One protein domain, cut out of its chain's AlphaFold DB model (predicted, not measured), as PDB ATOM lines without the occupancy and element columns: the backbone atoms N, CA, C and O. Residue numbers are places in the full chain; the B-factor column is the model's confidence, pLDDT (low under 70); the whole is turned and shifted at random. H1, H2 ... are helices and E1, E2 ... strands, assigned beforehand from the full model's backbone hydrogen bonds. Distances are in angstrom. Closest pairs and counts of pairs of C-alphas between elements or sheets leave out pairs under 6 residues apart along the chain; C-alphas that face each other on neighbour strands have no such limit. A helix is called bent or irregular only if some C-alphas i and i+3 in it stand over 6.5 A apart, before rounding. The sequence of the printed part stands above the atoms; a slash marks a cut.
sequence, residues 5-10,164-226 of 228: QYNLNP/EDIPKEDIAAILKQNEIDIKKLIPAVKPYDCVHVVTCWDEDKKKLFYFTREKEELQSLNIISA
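What this domain is: This is residues 5 to 10 and 164 to 226 of the 228 residues of the protein "SMI1_KNR4 domain-containing protein" of Clostridium carboxidivorans P7 (UniProt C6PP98). A strongly twisted wall of three long antiparallel strands, E2, E3 and E4, with the short strand E1 added beside E4, has the helix H1 packed slantwise over one face. The four-residue helix H2 only grazes the sheet, and the separate stretch of residues 5 to 10 adds a short pairing to the edge strand E2. The printed part has 69 residues, with two named helices and four named strands in the order E1 H1 H2 E2 E3 E4; the sheet runs E1 E4 E3 E2, antiparallel throughout, and the class is mixed, helices and strands. The whole is compact, with a radius of gyration of the C-alphas of 11.3 A, and rounded, spanning 31 by 26 by 18 A.

Where its parts are: In the sheet, E2 is residues 196 to 202, 19.9 A from first to last C-alpha, and begins with C-alpha 196 at (28.993, 1.848, -31.328). E3, residues 207 to 214, is 22.9 A long. E4, residues 217 to 225, is 23.8 A long and ends with C-alpha 225 at (49.474, 6.913, -28.619); it bends by 56 degrees at residue 220. E1 is residues 164 to 166, with C-alpha 164 at (47.624, -1.456, -30.553). H1 is residues 168 to 177, 15.1 A long, and irregular, with C-alphas 169 and 172 7.0 A apart. H2 is residues 182 to 185.

How they stand to each other: E2, E3 and E4 form a meander, each strand the antiparallel neighbour of the one before, through the hairpins E2 and E3, and E3 and E4. Between E3 and E2, N 209 and O 200 are 2.8 A apart, within hydrogen-bond range. Between E4 and E3, N 222 and O 210 are within range at 2.9 A. Between the edge strand E1 and E4, N 166 and O 221 are within range at 2.8 A. E1 is apart from E2 and E3. Residues 5 to 6 pair antiparallel with residues 200 to 201 of E2. H1 is on the sheet at a height of 8.8 A, over E4 and only just over E3, on which 3 of its C-alphas fall; it runs slantwise to the strands, at 53 degrees to E4 on the local plane. The closest C-alphas of H1 and E4 are those of Lys 168 and Ser 220, 5.4 A apart. For H2 and E2 they are those of Leu 185 and Val 198, at 6.1 A. H1 and H2 are close but not clearly touching, with the C-alphas of Leu 175 and Ile 182 closest at 7.7 A. H1 has 4 of 6 O i to N i+4 pairs within hydrogen-bond range; H2 is too short for such a pair.

The domain as a whole: The C-alphas farthest apart, those of Asp 193 and Asp 204, are 33.1 A apart. Residues 11 to 163 are cut out, and C-alphas 10 and 164 are 20.2 A apart across the cut. No link between named elements is long; that from H2 to E2, with 10 residues, is short but not tight. The mean pLDDT of the printed part is 87.7, and residues 187 to 195 are under 70.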
ATOM      1  N   GLN A   5      39.094  12.515 -20.692       94.50
ATOM      2  CA  GLN A   5      37.925  12.948 -21.448       94.50
ATOM      3  C   GLN A   5      37.243  11.722 -22.059       94.50
ATOM      4  O   GLN A   5      37.898  10.903 -22.694       94.50
ATOM      5  N   TYR A   6      35.933  11.593 -21.868       93.12
ATOM      6  CA  TYR A   6      35.144  10.452 -22.340       93.12
ATOM      7  C   TYR A   6      34.209  10.878 -23.471       93.12
ATOM      8  O   TYR A   6      33.683  11.989 -23.433       93.12
ATOM      9  N   ASN A   7      33.941   9.965 -24.406       90.62
ATOM     10  CA  ASN A   7      32.995  10.139 -25.512       90.62
ATOM     11  C   ASN A   7      33.291  11.382 -26.361       90.62
ATOM     12  O   ASN A   7      32.424  12.232 -26.561       90.62
ATOM     13  N   LEU A   8      34.533  11.468 -26.837       92.62
ATOM     14  CA  LEU A   8      34.976  12.464 -27.801       92.62
ATOM     15  C   LEU A   8      34.043  12.460 -29.014       92.62
ATOM     16  O   LEU A   8      33.705  11.400 -29.548       92.62
ATOM     17  N   ASN A   9      33.665  13.652 -29.463       90.56
ATOM     18  CA  ASN A   9      33.018  13.819 -30.759       90.56
ATOM     19  C   ASN A   9      34.047  13.665 -31.906       90.56
ATOM     20  O   ASN A   9      35.253  13.655 -31.643       90.56
ATOM     21  N   PRO A  10      33.612  13.570 -33.179       91.62
ATOM     22  CA  PRO A  10      34.529  13.406 -34.310       91.62
ATOM     23  C   PRO A  10      35.667  14.426 -34.393       91.62
ATOM     24  O   PRO A  10      36.797  14.052 -34.690       91.62
ATOM     25  N   GLU A 164      47.642  -0.126 -31.157       95.94
ATOM     26  CA  GLU A 164      47.624  -1.456 -30.553       95.94
ATOM     27  C   GLU A 164      46.191  -2.005 -30.622       95.94
ATOM     28  O   GLU A 164      45.291  -1.424 -30.011       95.94
ATOM     29  N   ASP A 165      45.976  -3.108 -31.346       95.19
ATOM     30  CA  ASP A 165      44.713  -3.861 -31.333       95.19
ATOM     31  C   ASP A 165      44.686  -4.799 -30.121       95.19
ATOM     32  O   ASP A 165      45.547  -5.673 -29.966       95.19
ATOM     33  N   ILE A 166      43.726  -4.580 -29.226       96.19
ATOM     34  CA  ILE A 166      43.592  -5.303 -27.966       96.19
ATOM     35  C   ILE A 166      42.430  -6.296 -28.070       96.19
ATOM     36  O   ILE A 166      41.279  -5.884 -28.274       96.19
ATOM     37  N   PRO A 167      42.683  -7.596 -27.839       92.38
ATOM     38  CA  PRO A 167      41.641  -8.604 -27.897       92.38
ATOM     39  C   PRO A 167      40.631  -8.417 -26.758       92.38
ATOM     40  O   PRO A 167      40.944  -7.920 -25.669       92.38
ATOM     41  N   LYS A 168      39.392  -8.844 -27.007       94.31
ATOM     42  CA  LYS A 168      38.246  -8.620 -26.117       94.31
ATOM     43  C   LYS A 168      38.494  -9.085 -24.679       94.31
ATOM     44  O   LYS A 168      38.094  -8.411 -23.728       94.31
ATOM     45  N   GLU A 169      39.155 -10.226 -24.508       95.75
ATOM     46  CA  GLU A 169      39.489 -10.828 -23.215       95.75
ATOM     47  C   GLU A 169      40.375  -9.942 -22.325       95.75
ATOM     48  O   GLU A 169      40.253  -9.997 -21.097       95.75
ATOM     49  N   ASP A 170      41.200  -9.077 -22.921       96.75
ATOM     50  CA  ASP A 170      42.152  -8.229 -22.201       96.75
ATOM     51  C   ASP A 170      41.579  -6.845 -21.858       96.75
ATOM     52  O   ASP A 170      42.101  -6.153 -20.974       96.75
ATOM     53  N   ILE A 171      40.451  -6.452 -22.466       96.81
ATOM     54  CA  ILE A 171      39.813  -5.139 -22.265       96.81
ATOM     55  C   ILE A 171      39.589  -4.843 -20.776       96.81
ATOM     56  O   ILE A 171      39.910  -3.753 -20.296       96.81
ATOM     57  N   ALA A 172      39.083  -5.808 -20.005       96.06
ATOM     58  CA  ALA A 172      38.807  -5.612 -18.580       96.06
ATOM     59  C   ALA A 172      40.078  -5.309 -17.764       96.06
ATOM     60  O   ALA A 172      40.047  -4.492 -16.834       96.06
ATOM     61  N   ALA A 173      41.202  -5.944 -18.112       97.25
ATOM     62  CA  ALA A 173      42.488  -5.689 -17.476       97.25
ATOM     63  C   ALA A 173      43.012  -4.293 -17.837       97.25
ATOM     64  O   ALA A 173      43.428  -3.555 -16.939       97.25
ATOM     65  N   ILE A 174      42.904  -3.894 -19.111       97.19
ATOM     66  CA  ILE A 174      43.322  -2.569 -19.592       97.19
ATOM     67  C   ILE A 174      42.514  -1.443 -18.945       97.19
ATOM     68  O   ILE A 174      43.107  -0.462 -18.486       97.19
ATOM     69  N   LEU A 175      41.186  -1.585 -18.842       96.06
ATOM     70  CA  LEU A 175      40.328  -0.610 -18.161       96.06
ATOM     71  C   LEU A 175      40.769  -0.406 -16.709       96.06
ATOM     72  O   LEU A 175      40.922   0.729 -16.256       96.06
ATOM     73  N   LYS A 176      41.028  -1.504 -15.986       96.62
ATOM     74  CA  LYS A 176      41.485  -1.462 -14.591       96.62
ATOM     75  C   LYS A 176      42.873  -0.834 -14.463       96.62
ATOM     76  O   LYS A 176      43.074   0.001 -13.588       96.62
ATOM     77  N   GLN A 177      43.817  -1.228 -15.314       96.06
ATOM     78  CA  GLN A 177      45.190  -0.717 -15.305       96.06
ATOM     79  C   GLN A 177      45.248   0.787 -15.599       96.06
ATOM     80  O   GLN A 177      46.104   1.489 -15.061       96.06
ATOM     81  N   ASN A 178      44.354   1.281 -16.455       95.19
ATOM     82  CA  ASN A 178      44.322   2.683 -16.858       95.19
ATOM     83  C   ASN A 178      43.302   3.523 -16.088       95.19
ATOM     84  O   ASN A 178      43.185   4.710 -16.376       95.19
ATOM     85  N   GLU A 179      42.613   2.940 -15.102       95.62
ATOM     86  CA  GLU A 179      41.594   3.615 -14.288       95.62
ATOM     87  C   GLU A 179      40.493   4.259 -15.152       95.62
ATOM     88  O   GLU A 179      40.059   5.389 -14.915       95.62
ATOM     89  N   ILE A 180      40.065   3.546 -16.199       95.06
ATOM     90  CA  ILE A 180      39.010   3.987 -17.113       95.06
ATOM     91  C   ILE A 180      37.656   3.550 -16.550       95.06
ATOM     92  O   ILE A 180      37.405   2.364 -16.325       95.06
ATOM     93  N   ASP A 181      36.766   4.517 -16.327       93.56
ATOM     94  CA  ASP A 181      35.437   4.266 -15.772       93.56
ATOM     95  C   ASP A 181      34.456   3.833 -16.869       93.56
ATOM     96  O   ASP A 181      33.998   4.640 -17.685       93.56
ATOM     97  N   ILE A 182      34.083   2.552 -16.854       90.50
ATOM     98  CA  ILE A 182      33.131   1.979 -17.812       90.50
ATOM     99  C   ILE A 182      31.766   2.683 -17.792       90.50
ATOM    100  O   ILE A 182      31.114   2.782 -18.829       90.50
ATOM    101  N   LYS A 183      31.338   3.235 -16.648       89.50
ATOM    102  CA  LYS A 183      30.060   3.960 -16.548       89.50
ATOM    103  C   LYS A 183      30.108   5.317 -17.243       89.50
ATOM    104  O   LYS A 183      29.068   5.825 -17.648       89.50
ATOM    105  N   LYS A 184      31.301   5.910 -17.369       89.94
ATOM    106  CA  LYS A 184      31.518   7.137 -18.146       89.94
ATOM    107  C   LYS A 184      31.681   6.833 -19.637       89.94
ATOM    108  O   LYS A 184      31.200   7.614 -20.453       89.94
ATOM    109  N   LEU A 185      32.302   5.702 -19.991       88.12
ATOM    110  CA  LEU A 185      32.406   5.224 -21.380       88.12
ATOM    111  C   LEU A 185      31.052   4.859 -21.984       88.12
ATOM    112  O   LEU A 185      30.792   5.149 -23.143       88.12
ATOM    113  N   ILE A 186      30.200   4.188 -21.214       85.50
ATOM    114  CA  ILE A 186      28.899   3.711 -21.674       85.50
ATOM    115  C   ILE A 186      27.838   4.596 -21.014       85.50
ATOM    116  O   ILE A 186      27.285   4.217 -19.978       85.50
ATOM    117  N   PRO A 187      27.559   5.801 -21.557       68.94
ATOM    118  CA  PRO A 187      26.503   6.635 -21.011       68.94
ATOM    119  C   PRO A 187      25.169   5.892 -21.131       68.94
ATOM    120  O   PRO A 187      24.937   5.180 -22.106       68.94
ATOM    121  N   ALA A 188      24.266   6.107 -20.173       54.97
ATOM    122  CA  ALA A 188      22.944   5.469 -20.106       54.97
ATOM    123  C   ALA A 188      21.978   5.852 -21.258       54.97
ATOM    124  O   ALA A 188      20.776   5.597 -21.180       54.97
ATOM    125  N   VAL A 189      22.477   6.516 -22.305       55.56
ATOM    126  CA  VAL A 189      21.707   6.932 -23.480       55.56
ATOM    127  C   VAL A 189      21.562   5.747 -24.430       55.56
ATOM    128  O   VAL A 189      22.493   4.965 -24.619       55.56
ATOM    129  N   LYS A 190      20.366   5.617 -25.014       52.34
ATOM    130  CA  LYS A 190      20.018   4.503 -25.895       52.34
ATOM    131  C   LYS A 190      20.949   4.425 -27.118       52.34
ATOM    132  O   LYS A 190      21.286   5.469 -27.674       52.34
ATOM    133  N   PRO A 191      21.323   3.204 -27.531       51.66
ATOM    134  CA  PRO A 191      22.167   2.968 -28.692       51.66
ATOM    135  C   PRO A 191      21.536   3.509 -29.996       51.66
ATOM    136  O   PRO A 191      20.333   3.375 -30.203       51.66
ATOM    137  N   TYR A 192      22.342   4.154 -30.845       51.28
ATOM    138  CA  TYR A 192      22.127   4.261 -32.304       51.28
ATOM    139  C   TYR A 192      22.283   2.864 -32.958       51.28
ATOM    140  O   TYR A 192      22.937   2.002 -32.400       51.28
ATOM    141  N   ASP A 193      21.735   2.597 -34.140       49.41
ATOM    142  CA  ASP A 193      21.791   1.235 -34.719       49.41
ATOM    143  C   ASP A 193      23.130   0.893 -35.433       49.41
ATOM    144  O   ASP A 193      23.213  -0.101 -36.145       49.41
ATOM    145  N   CYS A 194      24.189   1.692 -35.226       54.41
ATOM    146  CA  CYS A 194      25.530   1.484 -35.799       54.41
ATOM    147  C   CYS A 194      26.461   0.706 -34.856       54.41
ATOM    148  O   CYS A 194      26.204   0.642 -33.648       54.41
ATOM    149  N   VAL A 195      27.607   0.220 -35.367       60.97
ATOM    150  CA  VAL A 195      28.744  -0.150 -34.502       60.97
ATOM    151  C   VAL A 195      29.014   1.026 -33.578       60.97
ATOM    152  O   VAL A 195      29.268   2.157 -34.002       60.97
ATOM    153  N   HIS A 196      28.871   0.779 -32.283       80.00
ATOM    154  CA  HIS A 196      28.993   1.848 -31.328       80.00
ATOM    155  C   HIS A 196      30.409   2.056 -30.934       80.00
ATOM    156  O   HIS A 196      31.003   1.238 -30.240       80.00
ATOM    157  N   VAL A 197      30.884   3.228 -31.286       89.50
ATOM    158  CA  VAL A 197      32.196   3.647 -30.901       89.50
ATOM    159  C   VAL A 197      32.113   4.522 -29.657       89.50
ATOM    160  O   VAL A 197      31.326   5.470 -29.594       89.50
ATOM    161  N   VAL A 198      32.908   4.182 -28.646       91.94
ATOM    162  CA  VAL A 198      33.089   4.982 -27.429       91.94
ATOM    163  C   VAL A 198      34.572   5.202 -27.187       91.94
ATOM    164  O   VAL A 198      35.410   4.377 -27.545       91.94
ATOM    165  N   THR A 199      34.913   6.342 -26.602       94.44
ATOM    166  CA  THR A 199      36.300   6.810 -26.524       94.44
ATOM    167  C   THR A 199      36.650   7.279 -25.123       94.44
ATOM    168  O   THR A 199      35.813   7.824 -24.400       94.44
ATOM    169  N   CYS A 200      37.913   7.104 -24.748       96.19
ATOM    170  CA  CYS A 200      38.516   7.770 -23.603       96.19
ATOM    171  C   CYS A 200      39.883   8.311 -24.011       96.19
ATOM    172  O   CYS A 200      40.759   7.550 -24.406       96.19
ATOM    173  N   TRP A 201      40.079   9.615 -23.883       96.31
ATOM    174  CA  TRP A 201      41.375  10.258 -24.025       96.31
ATOM    175  C   TRP A 201      41.989  10.471 -22.643       96.31
ATOM    176  O   TRP A 201      41.360  11.088 -21.785       96.31
ATOM    177  N   ASP A 202      43.196   9.956 -22.422       95.44
ATOM    178  CA  ASP A 202      43.998  10.187 -21.221       95.44
ATOM    179  C   ASP A 202      45.057  11.257 -21.526       95.44
ATOM    180  O   ASP A 202      46.038  10.993 -22.223       95.44
ATOM    181  N   GLU A 203      44.840  12.475 -21.022       92.81
ATOM    182  CA  GLU A 203      45.704  13.633 -21.279       92.81
ATOM    183  C   GLU A 203      47.091  13.481 -20.640       92.81
ATOM    184  O   GLU A 203      48.070  13.963 -21.208       92.81
ATOM    185  N   ASP A 204      47.192  12.778 -19.506       92.25
ATOM    186  CA  ASP A 204      48.464  12.576 -18.801       92.25
ATOM    187  C   ASP A 204      49.357  11.584 -19.554       92.25
ATOM    188  O   ASP A 204      50.578  11.731 -19.581       92.25
ATOM    189  N   LYS A 205      48.745  10.559 -20.158       92.12
ATOM    190  CA  LYS A 205      49.453   9.513 -20.914       92.12
ATOM    191  C   LYS A 205      49.537   9.784 -22.412       92.12
ATOM    192  O   LYS A 205      50.211   9.021 -23.094       92.12
ATOM    193  N   LYS A 206      48.824  10.799 -22.914       92.56
ATOM    194  CA  LYS A 206      48.646  11.072 -24.351       92.56
ATOM    195  C   LYS A 206      48.160   9.842 -25.124       92.56
ATOM    196  O   LYS A 206      48.621   9.551 -26.223       92.56
ATOM    197  N   LYS A 207      47.222   9.102 -24.523       95.00
ATOM    198  CA  LYS A 207      46.660   7.874 -25.098       95.00
ATOM    199  C   LYS A 207      45.171   8.008 -25.353       95.00
ATOM    200  O   LYS A 207      44.405   8.379 -24.461       95.00
ATOM    201  N   LEU A 208      44.764   7.627 -26.555       96.56
ATOM    202  CA  LEU A 208      43.380   7.424 -26.934       96.56
ATOM    203  C   LEU A 208      43.037   5.938 -26.812       96.56
ATOM    204  O   LEU A 208      43.682   5.091 -27.420       96.56
ATOM    205  N   PHE A 209      41.990   5.642 -26.057       97.06
ATOM    206  CA  PHE A 209      41.369   4.327 -25.987       97.06
ATOM    207  C   PHE A 209      40.088   4.368 -26.812       97.06
ATOM    208  O   PHE A 209      39.162   5.113 -26.472       97.06
ATOM    209  N   TYR A 210      40.054   3.600 -27.897       96.00
ATOM    210  CA  TYR A 210      39.003   3.643 -28.901       96.00
ATOM    211  C   TYR A 210      38.293   2.295 -28.988       96.00
ATOM    212  O   TYR A 210      38.849   1.320 -29.487       96.00
ATOM    213  N   PHE A 211      37.082   2.219 -28.446       94.75
ATOM    214  CA  PHE A 211      36.368   0.961 -28.272       94.75
ATOM    215  C   PHE A 211      35.211   0.846 -29.249       94.75
ATOM    216  O   PHE A 211      34.501   1.828 -29.466       94.75
ATOM    217  N   THR A 212      34.932  -0.374 -29.699       91.88
ATOM    218  CA  THR A 212      33.595  -0.720 -30.195       91.88
ATOM    219  C   THR A 212      32.783  -1.381 -29.087       91.88
ATOM    220  O   THR A 212      33.327  -1.974 -28.150       91.88
ATOM    221  N   ARG A 213      31.458  -1.289 -29.172       87.31
ATOM    222  CA  ARG A 213      30.538  -1.974 -28.267       87.31
ATOM    223  C   ARG A 213      29.303  -2.467 -29.006       87.31
ATOM    224  O   ARG A 213      28.833  -1.845 -29.956       87.31
ATOM    225  N   GLU A 214      28.715  -3.514 -28.455       84.56
ATOM    226  CA  GLU A 214      27.364  -3.959 -28.762       84.56
ATOM    227  C   GLU A 214      26.533  -3.823 -27.492       84.56
ATOM    228  O   GLU A 214      26.845  -4.412 -26.455       84.56
ATOM    229  N   LYS A 215      25.463  -3.026 -27.554       79.75
ATOM    230  CA  LYS A 215      24.641  -2.687 -26.382       79.75
ATOM    231  C   LYS A 215      25.512  -2.106 -25.253       79.75
ATOM    232  O   LYS A 215      26.055  -1.013 -25.395       79.75
ATOM    233  N   GLU A 216      25.630  -2.822 -24.139       81.94
ATOM    234  CA  GLU A 216      26.393  -2.424 -22.950       81.94
ATOM    235  C   GLU A 216      27.746  -3.147 -22.842       81.94
ATOM    236  O   GLU A 216      28.445  -3.005 -21.842       81.94
ATOM    237  N   GLU A 217      28.130  -3.926 -23.856       87.12
ATOM    238  CA  GLU A 217      29.329  -4.760 -23.829       87.12
ATOM    239  C   GLU A 217      30.363  -4.266 -24.844       87.12
ATOM    240  O   GLU A 217      30.093  -4.211 -26.045       87.12
ATOM    241  N   LEU A 218      31.561  -3.930 -24.359       92.00
ATOM    242  CA  LEU A 218      32.705  -3.584 -25.205       92.00
ATOM    243  C   LEU A 218      33.166  -4.825 -25.987       92.00
ATOM    244  O   LEU A 218      33.292  -5.905 -25.405       92.00
ATOM    245  N   GLN A 219      33.411  -4.672 -27.287       92.12
ATOM    246  CA  GLN A 219      33.766  -5.778 -28.184       92.12
ATOM    247  C   GLN A 219      35.236  -5.753 -28.594       92.12
ATOM    248  O   GLN A 219      35.884  -6.794 -28.569       92.12
ATOM    249  N   SER A 220      35.774  -4.580 -28.921       93.31
ATOM    250  CA  SER A 220      37.177  -4.399 -29.305       93.31
ATOM    251  C   SER A 220      37.739  -3.111 -28.713       93.31
ATOM    252  O   SER A 220      36.984  -2.228 -28.289       93.31
ATOM    253  N   LEU A 221      39.066  -3.005 -28.683       96.56
ATOM    254  CA  LEU A 221      39.779  -1.815 -28.245       96.56
ATOM    255  C   LEU A 221      41.012  -1.598 -29.123       96.56
ATOM    256  O   LEU A 221      41.906  -2.430 -29.128       96.56
ATOM    257  N   ASN A 222      41.097  -0.423 -29.739       96.69
ATOM    258  CA  ASN A 222      42.334   0.109 -30.293       96.69
ATOM    259  C   ASN A 222      42.919   1.155 -29.337       96.69
ATOM    260  O   ASN A 222      42.212   2.069 -28.898       96.69
ATOM    261  N   ILE A 223      44.207   1.043 -29.010       97.06
ATOM    262  CA  ILE A 223      44.935   2.063 -28.244       97.06
ATOM    263  C   ILE A 223      45.861   2.812 -29.192       97.06
ATOM    264  O   ILE A 223      46.738   2.213 -29.805       97.06
ATOM    265  N   ILE A 224      45.693   4.128 -29.274       95.31
ATOM    266  CA  ILE A 224      46.519   5.008 -30.103       95.31
ATOM    267  C   ILE A 224      47.303   5.921 -29.168       95.31
ATOM    268  O   ILE A 224      46.721   6.577 -28.299       95.31
ATOM    269  N   SER A 225      48.624   5.948 -29.321       90.50
ATOM    270  CA  SER A 225      49.474   6.913 -28.619       90.50
ATOM    271  C   SER A 225      49.660   8.117 -29.534       90.50
ATOM    272  O   SER A 225      50.060   7.944 -30.678       90.50
ATOM    273  N   ALA A 226      49.348   9.320 -29.059       77.38
ATOM    274  CA  ALA A 226      49.717  10.517 -29.806       77.38
ATOM    275  C   ALA A 226      51.213  10.777 -29.602       77.38
ATOM    276  O   ALA A 226      51.693  10.736 -28.466       77.38
TER     277      ALA A 226